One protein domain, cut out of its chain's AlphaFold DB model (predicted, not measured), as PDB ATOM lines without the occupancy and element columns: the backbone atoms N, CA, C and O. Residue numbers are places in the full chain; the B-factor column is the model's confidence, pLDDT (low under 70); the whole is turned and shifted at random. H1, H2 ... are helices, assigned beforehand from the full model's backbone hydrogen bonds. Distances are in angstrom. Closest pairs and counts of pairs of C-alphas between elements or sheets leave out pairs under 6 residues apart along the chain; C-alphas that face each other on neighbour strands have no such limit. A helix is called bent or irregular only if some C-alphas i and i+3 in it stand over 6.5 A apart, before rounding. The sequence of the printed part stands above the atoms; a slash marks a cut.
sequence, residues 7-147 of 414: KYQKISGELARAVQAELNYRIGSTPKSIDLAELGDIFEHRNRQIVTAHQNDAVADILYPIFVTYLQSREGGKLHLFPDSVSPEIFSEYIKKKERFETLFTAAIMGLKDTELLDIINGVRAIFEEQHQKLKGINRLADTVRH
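AT A GLANCE: This is residues 7 to 147 of the 414 residues of an uncharacterized protein of Desulfococcus multivorans DSM 2059 (UniProt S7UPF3). Five helices make a flat up-and-down bundle, in which H3 lies in the middle between two pairs of helices, H1 with H5 on one side and H2 with H4 on the other. H5 is the longest helix, and its last residues reach beyond the end of H1. The printed part has 141 residues, with five named helices in the order H1, H2, H3, H4, H5 and no named strand; the class is all helix. The whole is compact, with a radius of gyration of the C-alphas of 16.3 A and spans of 50 by 34 by 17 A.

HOW THE PARTS SIT: Along the printed part come H1, residues 7 to 25, H2, residues 36 to 55, H3, residues 59 to 76, H4, residues 88 to 110, and H5, residues 115 to 147. They form an up-and-down bundle, each helix running against the one before it. H1 touches H5 at a shallow tilt of 16 degrees, the same way, with the C-alphas of Val 19 and Phe 128 closest at 6.1 A. With residues 14 to 22 alone, H1 touches H3, the closest C-alphas being those of Ala 18 and Val 68, 6.5 A apart. H1 and H2 are apart. H2 and H3 form a helical hairpin at a shallow tilt of 30 degrees, with the C-alphas of Ala 53 and Val 59 closest at 5.0 A. H2 touches H4 at a shallow tilt of 27 degrees, the same way; the closest C-alphas, of Gly 40 and Tyr 94, are 4.8 A apart. H3 and H4 form a helical hairpin at a steep tilt of 41 degrees, with the C-alphas of Ser 73 and Lys 98 closest at 6.6 A. H4 and H5, also a helical hairpin, only just touch, with 3 pairs of C-alphas within 8 A, the closest being those of Ile 109 and Leu 118 at 6.6 A. In H1, H2, H4 and H5 every O i to N i+4 pair is within hydrogen-bond range; in H3 it is 10 of 14.

IN THESE COORDINATES: H1 begins at C-alpha 7, (152.732, 133.085, 140.198), and measures 27.2 A from first to last C-alpha. H2 measures 28.8 A. H3, 23.7 A, has a kink of 47 degrees near residue 66 and is irregular, with C-alphas 61 and 64 at 7.8 A. H4 measures 33.0 A from C-alpha 88 at (141.949, 121.929, 182.445). H5 measures 47.8 A and ends at C-alpha 147, (159.757, 147.709, 184.859).

THE WHOLE: The two C-alphas farthest apart, of Asn 56 and His 147, are 53.1 A apart. The printed part has no cut. The link from H3 to H4, 11 residues, is long. The mean pLDDT of the printed part is 86.0, and it is under 70 at residues 29 to 33 and 75 to 85.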
ATOM      1  N   LYS A   7     153.569 133.789 139.212       84.38
ATOM      2  CA  LYS A   7     152.732 133.085 140.198       84.38
ATOM      3  C   LYS A   7     153.450 132.930 141.544       84.38
ATOM      4  O   LYS A   7     152.915 133.353 142.567       84.38
ATOM      5  N   TYR A   8     154.662 132.380 141.546       86.94
ATOM      6  CA  TYR A   8     155.435 132.126 142.765       86.94
ATOM      7  C   TYR A   8     155.878 133.411 143.462       86.94
ATOM      8  O   TYR A   8     155.823 133.497 144.689       86.94
ATOM      9  N   GLN A   9     156.211 134.456 142.697       86.69
ATOM     10  CA  GLN A   9     156.485 135.783 143.259       86.69
ATOM     11  C   GLN A   9     155.278 136.348 144.021       86.69
ATOM     12  O   GLN A   9     155.435 136.901 145.111       86.69
ATOM     13  N   LYS A  10     154.065 136.188 143.472       88.81
ATOM     14  CA  LYS A  10     152.830 136.641 144.127       88.81
ATOM     15  C   LYS A  10     152.586 135.889 145.439       88.81
ATOM     16  O   LYS A  10     152.326 136.533 146.452       88.81
ATOM     17  N   ILE A  11     152.722 134.560 145.425       88.19
ATOM     18  CA  ILE A  11     152.546 133.711 146.615       88.19
ATOM     19  C   ILE A  11     153.574 134.083 147.689       88.19
ATOM     20  O   ILE A  11     153.197 134.375 148.820       88.19
ATOM     21  N   SER A  12     154.857 134.163 147.330       89.62
ATOM     22  CA  SER A  12     155.927 134.568 148.251       89.62
ATOM     23  C   SER A  12     155.642 135.934 148.894       89.62
ATOM     24  O   SER A  12     155.712 136.078 150.115       89.62
ATOM     25  N   GLY A  13     155.201 136.922 148.105       90.94
ATOM     26  CA  GLY A  13     154.818 138.241 148.615       90.94
ATOM     27  C   GLY A  13     153.573 138.241 149.518       90.94
ATOM     28  O   GLY A  13     153.462 139.075 150.419       90.94
ATOM     29  N   GLU A  14     152.617 137.336 149.311       92.19
ATOM     30  CA  GLU A  14     151.458 137.153 150.199       92.19
ATOM     31  C   GLU A  14     151.852 136.514 151.533       92.19
ATOM     32  O   GLU A  14     151.466 137.025 152.588       92.19
ATOM     33  N   LEU A  15     152.671 135.459 151.502       92.75
ATOM     34  CA  LEU A  15     153.167 134.795 152.709       92.75
ATOM     35  C   LEU A  15     154.081 135.723 153.522       92.75
ATOM     36  O   LEU A  15     153.932 135.817 154.738       92.75
ATOM     37  N   ALA A  16     154.958 136.489 152.866       91.88
ATOM     38  CA  ALA A  16     155.803 137.483 153.529       91.88
ATOM     39  C   ALA A  16     154.977 138.586 154.217       91.88
ATOM     40  O   ALA A  16     155.285 138.987 155.341       91.88
ATOM     41  N   ARG A  17     153.882 139.046 153.591       92.50
ATOM     42  CA  ARG A  17     152.946 139.992 154.224       92.50
ATOM     43  C   ARG A  17     152.249 139.385 155.440       92.50
ATOM     44  O   ARG A  17     152.090 140.087 156.436       92.50
ATOM     45  N   ALA A  18     151.871 138.108 155.382       91.88
ATOM     46  CA  ALA A  18     151.302 137.400 156.529       91.88
ATOM     47  C   ALA A  18     152.309 137.297 157.689       91.88
ATOM     48  O   ALA A  18     151.957 137.610 158.824       91.88
ATOM     49  N   VAL A  19     153.573 136.963 157.399       92.12
ATOM     50  CA  VAL A  19     154.662 136.961 158.392       92.12
ATOM     51  C   VAL A  19     154.827 138.337 159.033       92.12
ATOM     52  O   VAL A  19     154.834 138.443 160.257       92.12
ATOM     53  N   GLN A  20     154.907 139.403 158.232       92.50
ATOM     54  CA  GLN A  20     155.055 140.760 158.758       92.50
ATOM     55  C   GLN A  20     153.863 141.176 159.631       92.50
ATOM     56  O   GLN A  20     154.054 141.786 160.683       92.50
ATOM     57  N   ALA A  21     152.637 140.860 159.202       90.44
ATOM     58  CA  ALA A  21     151.425 141.166 159.953       90.44
ATOM     59  C   ALA A  21     151.402 140.440 161.305       90.44
ATOM     60  O   ALA A  21     151.117 141.069 162.323       90.44
ATOM     61  N   GLU A  22     151.769 139.157 161.331       88.31
ATOM     62  CA  GLU A  22     151.827 138.371 162.564       88.31
ATOM     63  C   GLU A  22     152.920 138.875 163.519       88.31
ATOM     64  O   GLU A  22     152.671 139.053 164.713       88.31
ATOM     65  N   LEU A  23     154.126 139.158 163.013       89.94
ATOM     66  CA  LEU A  23     155.207 139.720 163.829       89.94
ATOM     67  C   LEU A  23     154.793 141.068 164.431       89.94
ATOM     68  O   LEU A  23     154.960 141.280 165.629       89.94
ATOM     69  N   ASN A  24     154.180 141.947 163.633       90.06
ATOM     70  CA  ASN A  24     153.676 143.233 164.114       90.06
ATOM     71  C   ASN A  24     152.577 143.063 165.166       90.06
ATOM     72  O   ASN A  24     152.557 143.774 166.171       90.06
ATOM     73  N   TYR A  25     151.680 142.099 164.959       86.19
ATOM     74  CA  TYR A  25     150.616 141.790 165.903       86.19
ATOM     75  C   TYR A  25     151.162 141.383 167.276       86.19
ATOM     76  O   TYR A  25     150.560 141.726 168.294       86.19
ATOM     77  N   ARG A  26     152.322 140.718 167.321       85.69
ATOM     78  CA  ARG A  26     153.002 140.251 168.541       85.69
ATOM     79  C   ARG A  26     153.853 141.314 169.243       85.69
ATOM     80  O   ARG A  26     154.376 141.040 170.322       85.69
ATOM     81  N   ILE A  27     153.978 142.520 168.690       88.75
ATOM     82  CA  ILE A  27     154.704 143.615 169.348       88.75
ATOM     83  C   ILE A  27     153.958 144.034 170.616       88.75
ATOM     84  O   ILE A  27     152.749 144.293 170.584       88.75
ATOM     85  N   GLY A  28     154.694 144.129 171.721       75.44
ATOM     86  CA  GLY A  28     154.168 144.549 173.011       75.44
ATOM     87  C   GLY A  28     153.384 143.442 173.717       75.44
ATOM     88  O   GLY A  28     152.375 142.936 173.217       75.44
ATOM     89  N   SER A  29     153.839 143.108 174.920       61.38
ATOM     90  CA  SER A  29     153.324 142.067 175.816       61.38
ATOM     91  C   SER A  29     151.992 142.429 176.487       61.38
ATOM     92  O   SER A  29     151.848 142.329 177.700       61.38
ATOM     93  N   THR A  30     150.999 142.881 175.723       64.31
ATOM     94  CA  THR A  30     149.603 142.888 176.190       64.31
ATOM     95  C   THR A  30     148.937 141.619 175.683       64.31
ATOM     96  O   THR A  30     148.519 141.591 174.517       64.31
ATOM     97  N   PRO A  31     148.890 140.555 176.503       63.94
ATOM     98  CA  PRO A  31     148.127 139.369 176.165       63.94
ATOM     99  C   PRO A  31     146.654 139.744 175.986       63.94
ATOM    100  O   PRO A  31     146.105 140.563 176.725       63.94
ATOM    101  N   LYS A  32     146.018 139.171 174.966       67.31
ATOM    102  CA  LYS A  32     144.578 139.290 174.765       67.31
ATOM    103  C   LYS A  32     143.887 138.136 175.473       67.31
ATOM    104  O   LYS A  32     144.277 136.980 175.312       67.31
ATOM    105  N   SER A  33     142.828 138.466 176.204       67.50
ATOM    106  CA  SER A  33     141.816 137.486 176.582       67.50
ATOM    107  C   SER A  33     141.083 137.076 175.309       67.50
ATOM    108  O   SER A  33     140.428 137.909 174.684       67.50
ATOM    109  N   ILE A  34     141.250 135.829 174.886       70.88
ATOM    110  CA  ILE A  34     140.526 135.226 173.764       70.88
ATOM    111  C   ILE A  34     140.001 133.887 174.274       70.88
ATOM    112  O   ILE A  34     140.693 133.211 175.039       70.88
ATOM    113  N   ASP A  35     138.792 133.525 173.861       77.69
ATOM    114  CA  ASP A  35     138.193 132.241 174.198       77.69
ATOM    115  C   ASP A  35     138.961 131.088 173.526       77.69
ATOM    116  O   ASP A  35     139.144 131.049 172.305       77.69
ATOM    117  N   LEU A  36     139.438 130.140 174.337       80.00
ATOM    118  CA  LEU A  36     140.149 128.963 173.840       80.00
ATOM    119  C   LEU A  36     139.235 128.007 173.076       80.00
ATOM    120  O   LEU A  36     139.732 127.303 172.196       80.00
ATOM    121  N   ALA A  37     137.931 127.985 173.372       81.81
ATOM    122  CA  ALA A  37     136.978 127.163 172.636       81.81
ATOM    123  C   ALA A  37     136.851 127.651 171.184       81.81
ATOM    124  O   ALA A  37     137.047 126.868 170.253       81.81
ATOM    125  N   GLU A  38     136.654 128.961 170.991       84.50
ATOM    126  CA  GLU A  38     136.578 129.597 169.669       84.50
ATOM    127  C   GLU A  38     137.850 129.347 168.841       84.50
ATOM    128  O   GLU A  38     137.793 128.978 167.665       84.50
ATOM    129  N   LEU A  39     139.025 129.464 169.466       83.56
ATOM    130  CA  LEU A  39     140.291 129.146 168.805       83.56
ATOM    131  C   LEU A  39     140.455 127.663 168.483       83.56
ATOM    132  O   LEU A  39     140.992 127.315 167.429       83.56
ATOM    133  N   GLY A  40     140.001 126.787 169.378       86.62
ATOM    134  CA  GLY A  40     139.945 125.354 169.127       86.62
ATOM    135  C   GLY A  40     139.131 125.048 167.870       86.62
ATOM    136  O   GLY A  40     139.587 124.291 167.013       86.62
ATOM    137  N   ASP A  41     137.972 125.679 167.714       88.69
ATOM    138  CA  ASP A  41     137.094 125.472 166.561       88.69
ATOM    139  C   ASP A  41     137.707 125.973 165.250       88.69
ATOM    140  O   ASP A  41     137.553 125.323 164.212       88.69
ATOM    141  N   ILE A  42     138.495 127.053 165.290       89.00
ATOM    142  CA  ILE A  42     139.300 127.494 164.140       89.00
ATOM    143  C   ILE A  42     140.304 126.404 163.733       89.00
ATOM    144  O   ILE A  42     140.391 126.071 162.546       89.00
ATOM    145  N   PHE A  43     141.033 125.810 164.688       91.25
ATOM    146  CA  PHE A  43     141.968 124.719 164.384       91.25
ATOM    147  C   PHE A  43     141.254 123.483 163.840       91.25
ATOM    148  O   PHE A  43     141.709 122.900 162.858       91.25
ATOM    149  N   GLU A  44     140.116 123.099 164.413       93.38
ATOM    150  CA  GLU A  44     139.355 121.939 163.945       93.38
ATOM    151  C   GLU A  44     138.763 122.161 162.545       93.38
ATOM    152  O   GLU A  44     138.807 121.266 161.697       93.38
ATOM    153  N   HIS A  45     138.283 123.368 162.244       94.19
ATOM    154  CA  HIS A  45     137.861 123.726 160.894       94.19
ATOM    155  C   HIS A  45     139.021 123.607 159.891       94.19
ATOM    156  O   HIS A  45     138.857 123.024 158.816       94.19
ATOM    157  N   ARG A  46     140.216 124.094 160.252       93.69
ATOM    158  CA  ARG A  46     141.421 123.996 159.410       93.69
ATOM    159  C   ARG A  46     141.915 122.557 159.258       93.69
ATOM    160  O   ARG A  46     142.293 122.180 158.153       93.69
ATOM    161  N   ASN A  47     141.822 121.732 160.302       94.12
ATOM    162  CA  ASN A  47     142.100 120.293 160.232       94.12
ATOM    163  C   ASN A  47     141.254 119.619 159.148       94.12
ATOM    164  O   ASN A  47     141.788 118.908 158.298       94.12
ATOM    165  N   ARG A  48     139.939 119.877 159.143       94.19
ATOM    166  CA  ARG A  48     139.017 119.319 158.142       94.19
ATOM    167  C   ARG A  48     139.353 119.799 156.734       94.19
ATOM    168  O   ARG A  48     139.412 118.982 155.822       94.19
ATOM    169  N   GLN A  49     139.637 121.092 156.568       94.75
ATOM    170  CA  GLN A  49     140.040 121.646 155.274       94.75
ATOM    171  C   GLN A  49     141.316 121.001 154.731       94.75
ATOM    172  O   GLN A  49     141.351 120.659 153.552       94.75
ATOM    173  N   ILE A  50     142.334 120.794 155.574       94.06
ATOM    174  CA  ILE A  50     143.578 120.130 155.165       94.06
ATOM    175  C   ILE A  50     143.299 118.707 154.686       94.06
ATOM    176  O   ILE A  50     143.763 118.331 153.613       94.06
ATOM    177  N   VAL A  51     142.515 117.928 155.440       93.25
ATOM    178  CA  VAL A  51     142.179 116.545 155.063       93.25
ATOM    179  C   VAL A  51     141.443 116.504 153.721       93.25
ATOM    180  O   VAL A  51     141.838 115.746 152.838       93.25
ATOM    181  N   THR A  52     140.419 117.342 153.534       93.94
ATOM    182  CA  THR A  52     139.659 117.401 152.277       93.94
ATOM    183  C   THR A  52     140.528 117.848 151.102       93.94
ATOM    184  O   THR A  52     140.472 117.246 150.033       93.94
ATOM    185  N   ALA A  53     141.357 118.879 151.282       91.94
ATOM    186  CA  ALA A  53     142.243 119.352 150.223       91.94
ATOM    187  C   ALA A  53     143.310 118.313 149.864       91.94
ATOM    188  O   ALA A  53     143.627 118.153 148.692       91.94
ATOM    189  N   HIS A  54     143.827 117.569 150.844       88.88
ATOM    190  CA  HIS A  54     144.780 116.492 150.597       88.88
ATOM    191  C   HIS A  54     144.152 115.338 149.802       88.88
ATOM    192  O   HIS A  54     144.747 114.870 148.838       88.88
ATOM    193  N   GLN A  55     142.923 114.928 150.143       88.88
ATOM    194  CA  GLN A  55     142.180 113.895 149.403       88.88
ATOM    195  C   GLN A  55     141.907 114.278 147.940       88.88
ATOM    196  O   GLN A  55     141.830 113.399 147.086       88.88
ATOM    197  N   ASN A  56     141.792 115.577 147.658       90.69
ATOM    198  CA  ASN A  56     141.496 116.115 146.330       90.69
ATOM    199  C   ASN A  56     142.733 116.662 145.589       90.69
ATOM    200  O   ASN A  56     142.567 117.301 144.555       90.69
ATOM    201  N   ASP A  57     143.951 116.458 146.110       85.12
ATOM    202  CA  ASP A  57     145.210 117.002 145.556       85.12
ATOM    203  C   ASP A  57     145.198 118.541 145.363       85.12
ATOM    204  O   ASP A  57     145.806 119.085 144.446       85.12
ATOM    205  N   ALA A  58     144.500 119.258 146.252       89.44
ATOM    206  CA  ALA A  58     144.201 120.692 146.168       89.44
ATOM    207  C   ALA A  58     144.804 121.513 147.331       89.44
ATOM    208  O   ALA A  58     144.315 122.586 147.683       89.44
ATOM    209  N   VAL A  59     145.871 121.020 147.974       86.56
ATOM    210  CA  VAL A  59     146.509 121.693 149.132       86.56
ATOM    211  C   VAL A  59     147.003 123.102 148.779       86.56
ATOM    212  O   VAL A  59     146.922 124.009 149.608       86.56
ATOM    213  N   ALA A  60     147.465 123.310 147.542       85.56
ATOM    214  CA  ALA A  60     147.923 124.614 147.069       85.56
ATOM    215  C   ALA A  60     146.826 125.696 147.145       85.56
ATOM    216  O   ALA A  60     147.134 126.850 147.450       85.56
ATOM    217  N   ASP A  61     145.556 125.326 146.952       88.19
ATOM    218  CA  ASP A  61     144.421 126.260 146.945       88.19
ATOM    219  C   ASP A  61     144.093 126.791 148.346       88.19
ATOM    220  O   ASP A  61     143.581 127.900 148.505       88.19
ATOM    221  N   ILE A  62     144.428 126.017 149.381       90.44
ATOM    222  CA  ILE A  62     144.208 126.382 150.783       90.44
ATOM    223  C   ILE A  62     145.495 126.807 151.498       90.44
ATOM    224  O   ILE A  62     145.472 127.022 152.709       90.44
ATOM    225  N   LEU A  63     146.612 126.949 150.779       88.94
ATOM    226  CA  LEU A  63     147.928 127.181 151.376       88.94
ATOM    227  C   LEU A  63     147.976 128.449 152.241       88.94
ATOM    228  O   LEU A  63     148.486 128.426 153.359       88.94
ATOM    229  N   TYR A  64     147.434 129.557 151.739       90.25
ATOM    230  CA  TYR A  64     147.435 130.825 152.464       90.25
ATOM    231  C   TYR A  64     146.700 130.744 153.820       90.25
ATOM    232  O   TYR A  64     147.319 131.050 154.843       90.25
ATOM    233  N   PRO A  65     145.423 130.304 153.898       90.88
ATOM    234  CA  PRO A  65     144.714 130.239 155.175       90.88
ATOM    235  C   PRO A  65     145.330 129.243 156.169       90.88
ATOM    236  O   PRO A  65     145.332 129.527 157.371       90.88
ATOM    237  N   ILE A  66     145.883 128.112 155.712       92.69
ATOM    238  CA  ILE A  66     146.570 127.179 156.620       92.69
ATOM    239  C   ILE A  66     147.918 127.741 157.086       92.69
ATOM    240  O   ILE A  66     148.262 127.572 158.250       92.69
ATOM    241  N   PHE A  67     148.642 128.490 156.247       92.50
ATOM    242  CA  PHE A  67     149.886 129.149 156.647       92.50
ATOM    243  C   PHE A  67     149.647 130.244 157.694       92.50
ATOM    244  O   PHE A  67     150.342 130.288 158.704       92.50
ATOM    245  N   VAL A  68     148.622 131.084 157.521       90.19
ATOM    246  CA  VAL A  68     148.235 132.079 158.541       90.19
ATOM    247  C   VAL A  68     147.888 131.395 159.868       90.19
ATOM    248  O   VAL A  68     148.333 131.836 160.926       90.19
ATOM    249  N   THR A  69     147.151 130.283 159.812       89.88
ATOM    250  CA  THR A  69     146.796 129.503 161.009       89.88
ATOM    251  C   THR A  69     148.043 128.890 161.667       89.88
ATOM    252  O   THR A  69     148.142 128.881 162.891       89.88
ATOM    253  N   TYR A  70     149.030 128.447 160.876       91.19
ATOM    254  CA  TYR A  70     150.337 128.000 161.370       91.19
ATOM    255  C   TYR A  70     151.068 129.103 162.124       91.19
ATOM    256  O   TYR A  70     151.494 128.894 163.257       91.19
ATOM    257  N   LEU A  71     151.159 130.303 161.548       89.19
ATOM    258  CA  LEU A  71     151.791 131.431 162.228       89.19
ATOM    259  C   LEU A  71     151.138 131.700 163.595       89.19
ATOM    260  O   LEU A  71     151.845 131.858 164.588       89.19
ATOM    261  N   GLN A  72     149.805 131.665 163.665       83.44
ATOM    262  CA  GLN A  72     149.036 131.855 164.900       83.44
ATOM    263  C   GLN A  72     149.199 130.704 165.907       83.44
ATOM    264  O   GLN A  72     149.250 130.952 167.114       83.44
ATOM    265  N   SER A  73     149.313 129.453 165.442       84.12
ATOM    266  CA  SER A  73     149.463 128.280 166.314       84.12
ATOM    267  C   SER A  73     150.762 128.325 167.115       84.12
ATOM    268  O   SER A  73     150.784 127.922 168.287       84.12
ATOM    269  N   ARG A  74     151.832 128.880 166.522       82.19
ATOM    270  CA  ARG A  74     153.141 129.027 167.167       82.19
ATOM    271  C   ARG A  74     153.008 129.858 168.443       82.19
ATOM    272  O   ARG A  74     152.845 131.079 168.410       82.19
ATOM    273  N   GLU A  75     153.077 129.134 169.563       64.19
ATOM    274  CA  GLU A  75     152.972 129.611 170.951       64.19
ATOM    275  C   GLU A  75     151.665 130.327 171.310       64.19
ATOM    276  O   GLU A  75     151.612 131.062 172.288       64.19
ATOM    277  N   GLY A  76     150.594 130.084 170.548       57.25
ATOM    278  CA  GLY A  76     149.284 130.659 170.844       57.25
ATOM    279  C   GLY A  76     149.195 132.169 170.590       57.25
ATOM    280  O   GLY A  76     148.283 132.818 171.078       57.25
ATOM    281  N   GLY A  77     150.119 132.779 169.845       61.56
ATOM    282  CA  GLY A  77     150.062 134.221 169.574       61.56
ATOM    283  C   GLY A  77     150.066 135.074 170.852       61.56
ATOM    284  O   GLY A  77     150.856 134.846 171.760       61.56
ATOM    285  N   LYS A  78     149.185 136.082 170.926       63.06
ATOM    286  CA  LYS A  78     148.997 136.937 172.119       63.06
ATOM    287  C   LYS A  78     148.111 136.296 173.201       63.06
ATOM    288  O   LYS A  78     147.539 137.028 174.004       63.06
ATOM    289  N   LEU A  79     147.927 134.978 173.212       59.97
ATOM    290  CA  LEU A  79     146.984 134.353 174.134       59.97
ATOM    291  C   LEU A  79     147.430 134.439 175.583       59.97
ATOM    292  O   LEU A  79     148.560 134.099 175.933       59.97
ATOM    293  N   HIS A  80     146.489 134.843 176.431       54.19
ATOM    294  CA  HIS A  80     146.637 134.702 177.861       54.19
ATOM    295  C   HIS A  80     146.343 133.257 178.285       54.19
ATOM    296  O   HIS A  80     145.188 132.869 178.411       54.19
ATOM    297  N   LEU A  81     147.382 132.458 178.526       59.25
ATOM    298  CA  LEU A  81     147.244 131.106 179.074       59.25
ATOM    299  C   LEU A  81     147.774 131.110 180.512       59.25
ATOM    300  O   LEU A  81     148.931 130.765 180.735       59.25
ATOM    301  N   PHE A  82     146.975 131.564 181.487       57.50
ATOM    302  CA  PHE A  82     147.306 131.243 182.877       57.50
ATOM    303  C   PHE A  82     146.754 129.848 183.202       57.50
ATOM    304  O   PHE A  82     145.594 129.582 182.884       57.50
ATOM    305  N   PRO A  83     147.541 128.974 183.852       50.88
ATOM    306  CA  PRO A  83     147.081 127.650 184.279       50.88
ATOM    307  C   PRO A  83     145.805 127.693 185.132       50.88
ATOM    308  O   PRO A  83     144.998 126.774 185.068       50.88
ATOM    309  N   ASP A  84     145.606 128.790 185.868       58.00
ATOM    310  CA  ASP A  84     144.486 128.966 186.794       58.00
ATOM    311  C   ASP A  84     143.288 129.713 186.173       58.00
ATOM    312  O   ASP A  84     142.237 129.819 186.801       58.00
ATOM    313  N   SER A  85     143.426 130.264 184.956       64.38
ATOM    314  CA  SER A  85     142.380 131.093 184.327       64.38
ATOM    315  C   SER A  85     141.473 130.340 183.358       64.38
ATOM    316  O   SER A  85     140.512 130.922 182.861       64.38
ATOM    317  N   VAL A  86     141.781 129.080 183.040       71.69
ATOM    318  CA  VAL A  86     140.997 128.256 182.111       71.69
ATOM    319  C   VAL A  86     140.839 126.854 182.682       71.69
ATOM    320  O   VAL A  86     141.762 126.334 183.303       71.69
ATOM    321  N   SER A  87     139.676 126.228 182.476       79.88
ATOM    322  CA  SER A  87     139.476 124.862 182.953       79.88
ATOM    323  C   SER A  87     140.468 123.900 182.272       79.88
ATOM    324  O   SER A  87     140.732 124.032 181.068       79.88
ATOM    325  N   PRO A  88     141.010 122.905 183.005       82.88
ATOM    326  CA  PRO A  88     141.949 121.929 182.445       82.88
ATOM    327  C   PRO A  88     141.408 121.200 181.209       82.88
ATOM    328  O   PRO A  88     142.164 120.859 180.301       82.88
ATOM    329  N   GLU A  89     140.093 120.986 181.160       84.88
ATOM    330  CA  GLU A  89     139.386 120.329 180.060       84.88
ATOM    331  C   GLU A  89     139.446 121.159 178.772       84.88
ATOM    332  O   GLU A  89     139.909 120.658 177.747       84.88
ATOM    333  N   ILE A  90     139.069 122.444 178.843       83.25
ATOM    334  CA  ILE A  90     139.094 123.361 177.692       83.25
ATOM    335  C   ILE A  90     140.530 123.545 177.196       83.25
ATOM    336  O   ILE A  90     140.791 123.512 175.991       83.25
ATOM    337  N   PHE A  91     141.485 123.684 178.118       83.94
ATOM    338  CA  PHE A  91     142.897 123.798 177.768       83.94
ATOM    339  C   PHE A  91     143.420 122.530 177.073       83.94
ATOM    340  O   PHE A  91     144.070 122.619 176.030       83.94
ATOM    341  N   SER A  92     143.106 121.341 177.601       86.50
ATOM    342  CA  SER A  92     143.512 120.064 177.000       86.50
ATOM    343  C   SER A  92     142.917 119.870 175.604       86.50
ATOM    344  O   SER A  92     143.616 119.425 174.689       86.50
ATOM    345  N   GLU A  93     141.644 120.220 175.411       88.31
ATOM    346  CA  GLU A  93     140.984 120.115 174.110       88.31
ATOM    347  C   GLU A  93     141.600 121.069 173.079       88.31
ATOM    348  O   GLU A  93     141.903 120.653 171.957       88.31
ATOM    349  N   TYR A  94     141.864 122.318 173.471       87.50
ATOM    350  CA  TYR A  94     142.573 123.294 172.643       87.50
ATOM    351  C   TYR A  94     143.943 122.768 172.187       87.50
ATOM    352  O   TYR A  94     144.246 122.798 170.990       87.50
ATOM    353  N   ILE A  95     144.751 122.237 173.116       87.50
ATOM    354  CA  ILE A  95     146.081 121.695 172.803       87.50
ATOM    355  C   ILE A  95     145.978 120.543 171.802       87.50
ATOM    356  O   ILE A  95     146.670 120.567 170.787       87.50
ATOM    357  N   LYS A  96     145.056 119.593 172.008       90.81
ATOM    358  CA  LYS A  96     144.840 118.475 171.071       90.81
ATOM    359  C   LYS A  96     144.480 118.958 169.664       90.81
ATOM    360  O   LYS A  96     145.046 118.475 168.682       90.81
ATOM    361  N   LYS A  97     143.548 119.914 169.551       92.12
ATOM    362  CA  LYS A  97     143.124 120.476 168.255       92.12
ATOM    363  C   LYS A  97     144.285 121.194 167.554       92.12
ATOM    364  O   LYS A  97     144.472 121.006 166.347       92.12
ATOM    365  N   LYS A  98     145.093 121.948 168.307       90.81
ATOM    366  CA  LYS A  98     146.290 122.648 167.823       90.81
ATOM    367  C   LYS A  98     147.392 121.687 167.358       90.81
ATOM    368  O   LYS A  98     147.900 121.850 166.253       90.81
ATOM    369  N   GLU A  99     147.769 120.698 168.164       91.81
ATOM    370  CA  GLU A  99     148.830 119.732 167.822       91.81
ATOM    371  C   GLU A  99     148.463 118.910 166.584       91.81
ATOM    372  O   GLU A  99     149.298 118.677 165.703       91.81
ATOM    373  N   ARG A 100     147.184 118.532 166.470       93.88
ATOM    374  CA  ARG A 100     146.661 117.885 165.267       93.88
ATOM    375  C   ARG A 100     146.824 118.782 164.042       93.88
ATOM    376  O   ARG A 100     147.273 118.301 163.004       93.88
ATOM    377  N   PHE A 101     146.517 120.070 164.174       94.81
ATOM    378  CA  PHE A 101     146.696 121.044 163.103       94.81
ATOM    379  C   PHE A 101     148.161 121.215 162.697       94.81
ATOM    380  O   PHE A 101     148.460 121.130 161.510       94.81
ATOM    381  N   GLU A 102     149.085 121.387 163.642       91.94
ATOM    382  CA  GLU A 102     150.518 121.530 163.335       91.94
ATOM    383  C   GLU A 102     151.079 120.289 162.618       91.94
ATOM    384  O   GLU A 102     151.865 120.408 161.669       91.94
ATOM    385  N   THR A 103     150.610 119.103 163.019       94.00
ATOM    386  CA  THR A 103     150.949 117.824 162.381       94.00
ATOM    387  C   THR A 103     150.417 117.750 160.950       94.00
ATOM    388  O   THR A 103     151.176 117.483 160.016       94.00
ATOM    389  N   LEU A 104     149.122 118.023 160.762       94.12
ATOM    390  CA  LEU A 104     148.470 117.977 159.453       94.12
ATOM    391  C   LEU A 104     149.022 119.040 158.503       94.12
ATOM    392  O   LEU A 104     149.232 118.744 157.331       94.12
ATOM    393  N   PHE A 105     149.303 120.246 158.995       93.62
ATOM    394  CA  PHE A 105     149.952 121.300 158.222       93.62
ATOM    395  C   PHE A 105     151.315 120.830 157.709       93.62
ATOM    396  O   PHE A 105     151.562 120.875 156.508       93.62
ATOM    397  N   THR A 106     152.175 120.313 158.593       91.50
ATOM    398  CA  THR A 106     153.510 119.833 158.201       91.50
ATOM    399  C   THR A 106     153.419 118.712 157.163       91.50
ATOM    400  O   THR A 106     154.102 118.774 156.142       91.50
ATOM    401  N   ALA A 107     152.532 117.735 157.372       91.12
ATOM    402  CA  ALA A 107     152.304 116.656 156.412       91.12
ATOM    403  C   ALA A 107     151.779 117.174 155.062       91.12
ATOM    404  O   ALA A 107     152.236 116.726 154.012       91.12
ATOM    405  N   ALA A 108     150.862 118.145 155.075       90.56
ATOM    406  CA  ALA A 108     150.305 118.740 153.864       90.56
ATOM    407  C   ALA A 108     151.360 119.502 153.054       90.56
ATOM    408  O   ALA A 108     151.375 119.379 151.833       90.56
ATOM    409  N   ILE A 109     152.261 120.235 153.719       90.69
ATOM    410  CA  ILE A 109     153.378 120.913 153.051       90.69
ATOM    411  C   ILE A 109     154.355 119.888 152.465       90.69
ATOM    412  O   ILE A 109     154.694 119.984 151.291       90.69
ATOM    413  N   MET A 110     154.758 118.868 153.231       87.62
ATOM    414  CA  MET A 110     155.660 117.811 152.740       87.62
ATOM    415  C   MET A 110     155.066 116.994 151.584       87.62
ATOM    416  O   MET A 110     155.810 116.462 150.767       87.62
ATOM    417  N   GLY A 111     153.737 116.886 151.520       85.25
ATOM    418  CA  GLY A 111     153.020 116.201 150.447       85.25
ATOM    419  C   GLY A 111     152.849 117.019 149.163       85.25
ATOM    420  O   GLY A 111     152.269 116.501 148.210       85.25
ATOM    421  N   LEU A 112     153.310 118.276 149.109       88.44
ATOM    422  CA  LEU A 112     153.235 119.094 147.896       88.44
ATOM    423  C   LEU A 112     154.148 118.528 146.801       88.44
ATOM    424  O   LEU A 112     155.348 118.361 146.990       88.44
ATOM    425  N   LYS A 113     153.573 118.295 145.616       87.25
ATOM    426  CA  LYS A 113     154.315 117.855 144.420       87.25
ATOM    427  C   LYS A 113     155.144 118.978 143.783       87.25
ATOM    428  O   LYS A 113     156.094 118.707 143.058       87.25
ATOM    429  N   ASP A 114     154.754 120.227 144.027       88.81
ATOM    430  CA  ASP A 114     155.405 121.432 143.512       88.81
ATOM    431  C   ASP A 114     156.593 121.814 144.410       88.81
ATOM    432  O   ASP A 114     156.418 122.373 145.496       88.81
ATOM    433  N   THR A 115     157.805 121.480 143.963       87.75
ATOM    434  CA  THR A 115     159.042 121.688 144.729       87.75
ATOM    435  C   THR A 115     159.392 123.165 144.901       87.75
ATOM    436  O   THR A 115     159.902 123.545 145.949       87.75
ATOM    437  N   GLU A 116     159.088 124.019 143.918       88.94
ATOM    438  CA  GLU A 116     159.367 125.460 144.016       88.94
ATOM    439  C   GLU A 116     158.442 126.114 145.051       88.94
ATOM    440  O   GLU A 116     158.878 126.922 145.875       88.94
ATOM    441  N   LEU A 117     157.169 125.708 145.075       88.94
ATOM    442  CA  LEU A 117     156.226 126.138 146.103       88.94
ATOM    443  C   LEU A 117     156.639 125.656 147.502       88.94
ATOM    444  O   LEU A 117     156.574 126.433 148.457       88.94
ATOM    445  N   LEU A 118     157.085 124.401 147.621       90.00
ATOM    446  CA  LEU A 118     157.609 123.831 148.864       90.00
ATOM    447  C   LEU A 118     158.795 124.646 149.407       90.00
ATOM    448  O   LEU A 118     158.799 125.015 150.585       90.00
ATOM    449  N   ASP A 119     159.763 124.977 148.550       90.75
ATOM    450  CA  ASP A 119     160.945 125.762 148.919       90.75
ATOM    451  C   ASP A 119     160.570 127.169 149.401       90.75
ATOM    452  O   ASP A 119     161.098 127.649 150.409       90.75
ATOM    453  N   ILE A 120     159.601 127.816 148.745       91.88
ATOM    454  CA  ILE A 120     159.089 129.129 149.162       91.88
ATOM    455  C   ILE A 120     158.472 129.056 150.559       91.88
ATOM    456  O   ILE A 120     158.778 129.895 151.408       91.88
ATOM    457  N   ILE A 121     157.618 128.065 150.823       90.81
ATOM    458  CA  ILE A 121     156.945 127.923 152.122       90.81
ATOM    459  C   ILE A 121     157.969 127.669 153.227       90.81
ATOM    460  O   ILE A 121     157.919 128.322 154.271       90.81
ATOM    461  N   ASN A 122     158.914 126.757 152.992       91.31
ATOM    462  CA  ASN A 122     159.961 126.435 153.957       91.31
ATOM    463  C   ASN A 122     160.871 127.639 154.229       91.31
ATOM    464  O   ASN A 122     161.177 127.922 155.388       91.31
ATOM    465  N   GLY A 123     161.233 128.401 153.193       92.19
ATOM    466  CA  GLY A 123     162.006 129.632 153.335       92.19
ATOM    467  C   GLY A 123     161.279 130.689 154.170       92.19
ATOM    468  O   GLY A 123     161.842 131.225 155.124       92.19
ATOM    469  N   VAL A 124     160.004 130.958 153.875       92.38
ATOM    470  CA  VAL A 124     159.214 131.952 154.625       92.38
ATOM    471  C   VAL A 124     158.951 131.492 156.065       92.38
ATOM    472  O   VAL A 124     158.985 132.308 156.990       92.38
ATOM    473  N   ARG A 125     158.748 130.188 156.286       91.31
ATOM    474  CA  ARG A 125     158.637 129.594 157.624       91.31
ATOM    475  C   ARG A 125     159.912 129.805 158.443       91.31
ATOM    476  O   ARG A 125     159.815 130.255 159.583       91.31
ATOM    477  N   ALA A 126     161.081 129.525 157.866       91.69
ATOM    478  CA  ALA A 126     162.365 129.722 158.534       91.69
ATOM    479  C   ALA A 126     162.589 131.197 158.909       91.69
ATOM    480  O   ALA A 126     162.974 131.494 160.040       91.69
ATOM    481  N   ILE A 127     162.249 132.123 158.001       92.06
ATOM    482  CA  ILE A 127     162.294 133.568 158.275       92.06
ATOM    483  C   ILE A 127     161.399 133.914 159.471       92.06
ATOM    484  O   ILE A 127     161.847 134.595 160.391       92.06
ATOM    485  N   PHE A 128     160.147 133.448 159.498       91.38
ATOM    486  CA  PHE A 128     159.262 133.722 160.630       91.38
ATOM    487  C   PHE A 128     159.830 133.196 161.950       91.38
ATOM    488  O   PHE A 128     159.829 133.930 162.932       91.38
ATOM    489  N   GLU A 129     160.316 131.955 161.987       89.62
ATOM    490  CA  GLU A 129     160.839 131.341 163.212       89.62
ATOM    491  C   GLU A 129     162.042 132.115 163.773       89.62
ATOM    492  O   GLU A 129     162.071 132.433 164.966       89.62
ATOM    493  N   GLU A 130     162.983 132.504 162.909       91.56
ATOM    494  CA  GLU A 130     164.143 133.314 163.289       91.56
ATOM    495  C   GLU A 130     163.724 134.698 163.814       91.56
ATOM    496  O   GLU A 130     164.129 135.121 164.903       91.56
ATOM    497  N   GLN A 131     162.883 135.413 163.059       91.62
ATOM    498  CA  GLN A 131     162.473 136.771 163.418       91.62
ATOM    499  C   GLN A 131     161.554 136.786 164.644       91.62
ATOM    500  O   GLN A 131     161.637 137.702 165.460       91.62
ATOM    501  N   HIS A 132     160.720 135.764 164.829       89.44
ATOM    502  CA  HIS A 132     159.885 135.618 166.017       89.44
ATOM    503  C   HIS A 132     160.742 135.435 167.277       89.44
ATOM    504  O   HIS A 132     160.461 136.056 168.304       89.44
ATOM    505  N   GLN A 133     161.823 134.655 167.211       88.06
ATOM    506  CA  GLN A 133     162.724 134.502 168.353       88.06
ATOM    507  C   GLN A 133     163.414 135.825 168.722       88.06
ATOM    508  O   GLN A 133     163.473 136.184 169.900       88.06
ATOM    509  N   LYS A 134     163.863 136.592 167.721       90.44
ATOM    510  CA  LYS A 134     164.415 137.943 167.924       90.44
ATOM    511  C   LYS A 134     163.371 138.906 168.504       90.44
ATOM    512  O   LYS A 134     163.662 139.617 169.464       90.44
ATOM    513  N   LEU A 135     162.135 138.873 168.000       90.75
ATOM    514  CA  LEU A 135     161.018 139.674 168.510       90.75
ATOM    515  C   LEU A 135     160.751 139.422 170.000       90.75
ATOM    516  O   LEU A 135     160.498 140.368 170.741       90.75
ATOM    517  N   LYS A 136     160.840 138.173 170.471       87.12
ATOM    518  CA  LYS A 136     160.718 137.876 171.908       87.12
ATOM    519  C   LYS A 136     161.812 138.534 172.730       87.12
ATOM    520  O   LYS A 136     161.523 139.029 173.816       87.12
ATOM    521  N   GLY A 137     163.047 138.528 172.227       88.12
ATOM    522  CA  GLY A 137     164.154 139.254 172.845       88.12
ATOM    523  C   GLY A 137     163.810 140.734 173.003       88.12
ATOM    524  O   GLY A 137     163.854 141.255 174.113       88.12
ATOM    525  N   ILE A 138     163.342 141.368 171.925       91.56
ATOM    526  CA  ILE A 138     162.921 142.777 171.922       91.56
ATOM    527  C   ILE A 138     161.777 143.030 172.917       91.56
ATOM    528  O   ILE A 138     161.852 143.970 173.705       91.56
ATOM    529  N   ASN A 139     160.736 142.192 172.929       89.38
ATOM    530  CA  ASN A 139     159.612 142.338 173.860       89.38
ATOM    531  C   ASN A 139     160.054 142.188 175.326       89.38
ATOM    532  O   ASN A 139     159.631 142.979 176.166       89.38
ATOM    533  N   ARG A 140     160.945 141.235 175.637       88.94
ATOM    534  CA  ARG A 140     161.512 141.080 176.987       88.94
ATOM    535  C   ARG A 140     162.298 142.316 177.411       88.94
ATOM    536  O   ARG A 140     162.112 142.786 178.527       88.94
ATOM    537  N   LEU A 141     163.127 142.866 176.522       92.56
ATOM    538  CA  LEU A 141     163.845 144.115 176.788       92.56
ATOM    539  C   LEU A 141     162.868 145.272 177.031       92.56
ATOM    540  O   LEU A 141     163.040 146.015 177.992       92.56
ATOM    541  N   ALA A 142     161.809 145.390 176.228       92.69
ATOM    542  CA  ALA A 142     160.791 146.427 176.402       92.69
ATOM    543  C   ALA A 142     160.054 146.295 177.747       92.69
ATOM    544  O   ALA A 142     159.786 147.302 178.406       92.69
ATOM    545  N   ASP A 143     159.768 145.071 178.195       90.44
ATOM    546  CA  ASP A 143     159.166 144.824 179.505       90.44
ATOM    547  C   ASP A 143     160.129 145.151 180.656       90.44
ATOM    548  O   ASP A 143     159.707 145.771 181.636       90.44
ATOM    549  N   THR A 144     161.423 144.843 180.521       93.25
ATOM    550  CA  THR A 144     162.457 145.279 181.476       93.25
ATOM    551  C   THR A 144     162.521 146.803 181.562       93.25
ATOM    552  O   THR A 144     162.495 147.357 182.659       93.25
ATOM    553  N   VAL A 145     162.515 147.506 180.425       95.75
ATOM    554  CA  VAL A 145     162.502 148.979 180.379       95.75
ATOM    555  C   VAL A 145     161.248 149.548 181.049       95.75
ATOM    556  O   VAL A 145     161.328 150.504 181.824       95.75
ATOM    557  N   ARG A 146     160.077 148.944 180.820       93.19
ATOM    558  CA  ARG A 146     158.842 149.324 181.525       93.19
ATOM    559  C   ARG A 146     158.936 149.093 183.023       93.19
ATOM    560  O   ARG A 146     158.413 149.910 183.780       93.19
ATOM    561  N   HIS A 147     159.550 147.992 183.447       93.56
ATOM    562  CA  HIS A 147     159.757 147.709 184.859       93.56
ATOM    563  C   HIS A 147     160.676 148.755 185.491       93.56
ATOM    564  O   HIS A 147     160.272 149.356 186.479       93.56
TER     565      HIS A 147